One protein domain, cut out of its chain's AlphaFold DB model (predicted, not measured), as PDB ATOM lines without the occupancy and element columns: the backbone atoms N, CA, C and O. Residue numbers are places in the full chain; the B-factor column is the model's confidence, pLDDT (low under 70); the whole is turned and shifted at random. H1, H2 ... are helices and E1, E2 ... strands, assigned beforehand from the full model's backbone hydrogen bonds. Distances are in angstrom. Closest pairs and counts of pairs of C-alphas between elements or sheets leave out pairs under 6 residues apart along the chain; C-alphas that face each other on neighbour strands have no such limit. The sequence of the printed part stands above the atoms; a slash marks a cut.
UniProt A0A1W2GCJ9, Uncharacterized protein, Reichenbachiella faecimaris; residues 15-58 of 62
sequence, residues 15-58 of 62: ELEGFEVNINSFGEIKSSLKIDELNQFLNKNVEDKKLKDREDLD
ATOM      1  N   GLU A  15     282.019  53.607 -22.559       79.94
ATOM      2  CA  GLU A  15     280.546  53.666 -22.443       79.94
ATOM      3  C   GLU A  15     279.817  53.295 -23.754       79.94
ATOM      4  O   GLU A  15     278.624  53.007 -23.738       79.94
ATOM      5  N   LEU A  16     280.522  53.287 -24.887       81.56
ATOM      6  CA  LEU A  16     280.022  52.922 -26.217       81.56
ATOM      7  C   LEU A  16     280.626  51.603 -26.725       81.56
ATOM      8  O   LEU A  16     280.579  51.319 -27.925       81.56
ATOM      9  N   GLU A  17     281.221  50.789 -25.850       82.50
ATOM     10  CA  GLU A  17     281.757  49.490 -26.247       82.50
ATOM     11  C   GLU A  17     280.636  48.594 -26.811       82.50
ATOM     12  O   GLU A  17     279.611  48.363 -26.176       82.50
ATOM     13  N   GLY A  18     280.814  48.102 -28.044       78.19
ATOM     14  CA  GLY A  18     279.775  47.344 -28.758       78.19
ATOM     15  C   GLY A  18     278.813  48.197 -29.596       78.19
ATOM     16  O   GLY A  18     277.905  47.654 -30.231       78.19
ATOM     17  N   PHE A  19     279.030  49.514 -29.664       84.94
ATOM     18  CA  PHE A  19     278.377  50.368 -30.649       84.94
ATOM     19  C   PHE A  19     278.883  50.045 -32.060       84.94
ATOM     20  O   PHE A  19     280.060  50.219 -32.380       84.94
ATOM     21  N   GLU A  20     277.974  49.600 -32.921       84.06
ATOM     22  CA  GLU A  20     278.214  49.395 -34.343       84.06
ATOM     23  C   GLU A  20     277.246  50.258 -35.144       84.06
ATOM     24  O   GLU A  20     276.057  50.331 -34.831       84.06
ATOM     25  N   VAL A  21     277.755  50.894 -36.199       86.12
ATOM     26  CA  VAL A  21     276.956  51.658 -37.155       86.12
ATOM     27  C   VAL A  21     277.252  51.155 -38.561       86.12
ATOM     28  O   VAL A  21     278.407  51.026 -38.960       86.12
ATOM     29  N   ASN A  22     276.203  50.833 -39.309       87.44
ATOM     30  CA  ASN A  22     276.292  50.334 -40.673       87.44
ATOM     31  C   ASN A  22     275.309  51.096 -41.558       87.44
ATOM     32  O   ASN A  22     274.177  51.352 -41.153       87.44
ATOM     33  N   ILE A  23     275.730  51.426 -42.774       87.81
ATOM     34  CA  ILE A  23     274.875  52.051 -43.786       87.81
ATOM     35  C   ILE A  23     274.505  50.965 -44.791       87.81
ATOM     36  O   ILE A  23     275.387  50.276 -45.306       87.81
ATOM     37  N   ASN A  24     273.213  50.769 -45.043       89.19
ATOM     38  CA  ASN A  24     272.776  49.811 -46.057       89.19
ATOM     39  C   ASN A  24     272.780  50.430 -47.467       89.19
ATOM     40  O   ASN A  24     272.985  51.628 -47.645       89.19
ATOM     41  N   SER A  25     272.525  49.614 -48.489       91.81
ATOM     42  CA  SER A  25     272.501  50.062 -49.890       91.81
ATOM     43  C   SER A  25     271.429  51.114 -50.205       91.81
ATOM     44  O   SER A  25     271.512  51.760 -51.243       91.81
ATOM     45  N   PHE A  26     270.445  51.293 -49.321       94.19
ATOM     46  CA  PHE A  26     269.393  52.304 -49.432       94.19
ATOM     47  C   PHE A  26     269.732  53.601 -48.681       94.19
ATOM     48  O   PHE A  26     268.935  54.534 -48.688       94.19
ATOM     49  N   GLY A  27     270.902  53.683 -48.038       89.56
ATOM     50  CA  GLY A  27     271.316  54.845 -47.251       89.56
ATOM     51  C   GLY A  27     270.724  54.896 -45.840       89.56
ATOM     52  O   GLY A  27     270.895  55.893 -45.145       89.56
ATOM     53  N   GLU A  28     270.052  53.837 -45.385       89.88
ATOM     54  CA  GLU A  28     269.548  53.760 -44.016       89.88
ATOM     55  C   GLU A  28     270.698  53.467 -43.048       89.88
ATOM     56  O   GLU A  28     271.512  52.560 -43.269       89.88
ATOM     57  N   ILE A  29     270.736  54.212 -41.946       88.31
ATOM     58  CA  ILE A  29     271.712  54.032 -40.872       88.31
ATOM     59  C   ILE A  29     271.150  53.013 -39.881       88.31
ATOM     60  O   ILE A  29     270.124  53.247 -39.244       88.31
ATOM     61  N   LYS A  30     271.841  51.883 -39.722       85.75
ATOM     62  CA  LYS A  30     271.550  50.871 -38.704       85.75
ATOM     63  C   LYS A  30     272.579  50.956 -37.592       85.75
ATOM     64  O   LYS A  30     273.770  50.786 -37.844       85.75
ATOM     65  N   SER A  31     272.106  51.189 -36.374       87.06
ATOM     66  CA  SER A  31     272.925  51.189 -35.164       87.06
ATOM     67  C   SER A  31     272.560  50.014 -34.256       87.06
ATOM     68  O   SER A  31     271.408  49.579 -34.252       87.06
ATOM     69  N   SER A  32     273.532  49.495 -33.499       86.38
ATOM     70  CA  SER A  32     273.290  48.512 -32.435       86.38
ATOM     71  C   SER A  32     272.694  49.122 -31.159       86.38
ATOM     72  O   SER A  32     272.032  48.404 -30.413       86.38
ATOM     73  N   LEU A  33     272.900  50.423 -30.913       84.50
ATOM     74  CA  LEU A  33     272.338  51.141 -29.765       84.50
ATOM     75  C   LEU A  33     271.075  51.908 -30.158       84.50
ATOM     76  O   LEU A  33     270.879  52.282 -31.318       84.50
ATOM     77  N   LYS A  34     270.214  52.173 -29.172       87.12
ATOM     78  CA  LYS A  34     269.035  53.011 -29.387       87.12
ATOM     79  C   LYS A  34     269.454  54.464 -29.579       87.12
ATOM     80  O   LYS A  34     270.379  54.954 -28.929       87.12
ATOM     81  N   ILE A  35     268.718  55.167 -30.437       87.38
ATOM     82  CA  ILE A  35     268.958  56.587 -30.719       87.38
ATOM     83  C   ILE A  35     268.875  57.431 -29.438       87.38
ATOM     84  O   ILE A  35     269.659  58.359 -29.265       87.38
ATOM     85  N   ASP A  36     267.976  57.076 -28.518       88.25
ATOM     86  CA  ASP A  36     267.766  57.809 -27.267       88.25
ATOM     87  C   ASP A  36     268.985  57.729 -26.341       88.25
ATOM     88  O   ASP A  36     269.409  58.740 -25.784       88.25
ATOM     89  N   GLU A  37     269.590  56.545 -26.223       87.69
ATOM     90  CA  GLU A  37     270.791  56.319 -25.410       87.69
ATOM     91  C   GLU A  37     271.992  57.068 -25.998       87.69
ATOM     92  O   GLU A  37     272.751  57.714 -25.273       87.69
ATOM     93  N   LEU A  38     272.122  57.057 -27.330       86.50
ATOM     94  CA  LEU A  38     273.152  57.822 -28.027       86.50
ATOM     95  C   LEU A  38     272.977  59.331 -27.807       86.50
ATOM     96  O   LEU A  38     273.949  60.026 -27.522       86.50
ATOM     97  N   ASN A  39     271.747  59.842 -27.891       88.88
ATOM     98  CA  ASN A  39     271.459  61.255 -27.653       88.88
ATOM     99  C   ASN A  39     271.786  61.669 -26.213       88.88
ATOM    100  O   ASN A  39     272.385  62.720 -26.001       88.88
ATOM    101  N   GLN A  40     271.452  60.837 -25.224       90.38
ATOM    102  CA  GLN A  40     271.821  61.085 -23.827       90.38
ATOM    103  C   GLN A  40     273.340  61.122 -23.636       90.38
ATOM    104  O   GLN A  40     273.856  62.028 -22.979       90.38
ATOM    105  N   PHE A  41     274.062  60.176 -24.242       90.06
ATOM    106  CA  PHE A  41     275.522  60.159 -24.211       90.06
ATOM    107  C   PHE A  41     276.116  61.437 -24.818       90.06
ATOM    108  O   PHE A  41     277.025  62.029 -24.231       90.06
ATOM    109  N   LEU A  42     275.595  61.881 -25.964       89.25
ATOM    110  CA  LEU A  42     276.050  63.098 -26.632       89.25
ATOM    111  C   LEU A  42     275.748  64.341 -25.794       89.25
ATOM    112  O   LEU A  42     276.666  65.110 -25.549       89.25
ATOM    113  N   ASN A  43     274.533  64.496 -25.265       89.00
ATOM    114  CA  ASN A  43     274.169  65.640 -24.418       89.00
ATOM    115  C   ASN A  43     275.025  65.743 -23.142       89.00
ATOM    116  O   ASN A  43     275.254  66.840 -22.642       89.00
ATOM    117  N   LYS A  44     275.495  64.610 -22.603       90.44
ATOM    118  CA  LYS A  44     276.370  64.565 -21.420       90.44
ATOM    119  C   LYS A  44     277.821  64.934 -21.744       90.44
ATOM    120  O   LYS A  44     278.478  65.577 -20.931       90.44
ATOM    121  N   ASN A  45     278.338  64.478 -22.884       88.75
ATOM    122  CA  ASN A  45     279.768  64.554 -23.206       88.75
ATOM    123  C   ASN A  45     280.122  65.653 -24.220       88.75
ATOM    124  O   ASN A  45     281.297  65.985 -24.374       88.75
ATOM    125  N   VAL A  46     279.137  66.186 -24.940       88.44
ATOM    126  CA  VAL A  46     279.320  67.135 -26.038       88.44
ATOM    127  C   VAL A  46     278.457  68.362 -25.788       88.44
ATOM    128  O   VAL A  46     277.246  68.276 -25.624       88.44
ATOM    129  N   GLU A  47     279.101  69.524 -25.799       84.88
ATOM    130  CA  GLU A  47     278.416  70.812 -25.773       84.88
ATOM    131  C   GLU A  47     277.624  71.009 -27.077       84.88
ATOM    132  O   GLU A  47     278.176  70.850 -28.176       84.88
ATOM    133  N   ASP A  48     276.339  71.367 -26.978       84.25
ATOM    134  CA  ASP A  48     275.530  71.652 -28.162       84.25
ATOM    135  C   ASP A  48     275.999  72.958 -28.813       84.25
ATOM    136  O   ASP A  48     275.663  74.069 -28.398       84.25
ATOM    137  N   LYS A  49     276.777  72.813 -29.888       83.38
ATOM    138  CA  LYS A  49     277.317  73.934 -30.663       83.38
ATOM    139  C   LYS A  49     276.233  74.863 -31.208       83.38
ATOM    140  O   LYS A  49     276.531  76.018 -31.470       83.38
ATOM    141  N   LYS A  50     274.991  74.394 -31.382       82.94
ATOM    142  CA  LYS A  50     273.879  75.237 -31.845       82.94
ATOM    143  C   LYS A  50     273.387  76.203 -30.771       82.94
ATOM    144  O   LYS A  50     272.724  77.180 -31.107       82.94
ATOM    145  N   LEU A  51     273.671  75.910 -29.503       82.06
ATOM    146  CA  LEU A  51     273.287  76.731 -28.355       82.06
ATOM    147  C   LEU A  51     274.434  77.622 -27.869       82.06
ATOM    148  O   LEU A  51     274.196  78.549 -27.110       82.06
ATOM    149  N   LYS A  52     275.662  77.363 -28.327       79.50
ATOM    150  CA  LYS A  52     276.870  78.061 -27.879       79.50
ATOM    151  C   LYS A  52     276.894  79.552 -28.217       79.50
ATOM    152  O   LYS A  52     277.359  80.346 -27.412       79.50
ATOM    153  N   ASP A  53     276.390  79.914 -29.393       79.12
ATOM    154  CA  ASP A  53     276.408  81.294 -29.896       79.12
ATOM    155  C   ASP A  53     275.066  82.018 -29.673       79.12
ATOM    156  O   ASP A  53     274.784  83.040 -30.299       79.12
ATOM    157  N   ARG A  54     274.195  81.466 -28.821       78.94
ATOM    158  CA  ARG A  54     272.884  82.045 -28.521       78.94
ATOM    159  C   ARG A  54     272.966  82.971 -27.317       78.94
ATOM    160  O   ARG A  54     272.910  82.524 -26.176       78.94
ATOM    161  N   GLU A  55     273.049  84.269 -27.592       70.88
ATOM    162  CA  GLU A  55     273.021  85.322 -26.566       70.88
ATOM    163  C   GLU A  55     271.711  85.312 -25.753       70.88
ATOM    164  O   GLU A  55     271.709  85.689 -24.585       70.88
ATOM    165  N   ASP A  56     270.610  84.825 -26.340       74.94
ATOM    166  CA  ASP A  56     269.285  84.692 -25.715       74.94
ATOM    167  C   ASP A  56     269.172  83.554 -24.688       74.94
ATOM    168  O   ASP A  56     268.176  83.470 -23.979       74.94
ATOM    169  N   LEU A  57     270.162  82.660 -24.609       68.00
ATOM    170  CA  LEU A  57     270.186  81.550 -23.647       68.00
ATOM    171  C   LEU A  57     271.144  81.803 -22.472       68.00
ATOM    172  O   LEU A  57     271.132  81.052 -21.495       68.00
ATOM    173  N   ASP A  58     271.940  82.873 -22.530       63.03
ATOM    174  CA  ASP A  58     272.907  83.269 -21.497       63.03
ATOM    175  C   ASP A  58     272.253  84.110 -20.369       63.03
ATOM    176  O   ASP A  58     272.913  84.882 -19.676       63.03
TER     177      ASP A  58
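AT A GLANCE: This is residues 15 to 58 of the 62 residues of an uncharacterized protein of Reichenbachiella faecimaris (UniProt A0A1W2GCJ9). A small two-strand hairpin, E1 and E2, makes one end of an extended, flat chain that runs on through helix H1 to a free arm, residues 42 to 58, holding the end of H1, short H2 and the tail. The 44 printed residues run E1, E2, H1, H2, antiparallel in the sheet; the class is mixed, with under half of the residues in named elements. The radius of gyration of the C-alphas is 14.5 A, the spans 42 by 26 by 12 A.

IN THESE COORDINATES: Find C-alpha 21 at (276.956, 51.658, -37.155), where E1, residues 21 to 23, begins; E2 is residues 29 to 31. H1, residues 35 to 45, runs 15.4 A. H2, residues 49 to 52, ends at C-alpha 52, (276.870, 78.061, -27.879).

HOW THE PARTS SIT: Look across the hairpin E1 and E2, antiparallel at 157 degrees: N 22 and O 30 are 2.8 A apart, within hydrogen-bond range. In H1 every O i to N i+4 pair is within range; H2 is too short for one. H1 and H2 are apart.

THE WHOLE: The C-alphas farthest apart, Ser 25 and Asp 58, are 43.7 A apart. The printed part has no cut and no long link; pLDDT is under 70 at residues 57 to 58.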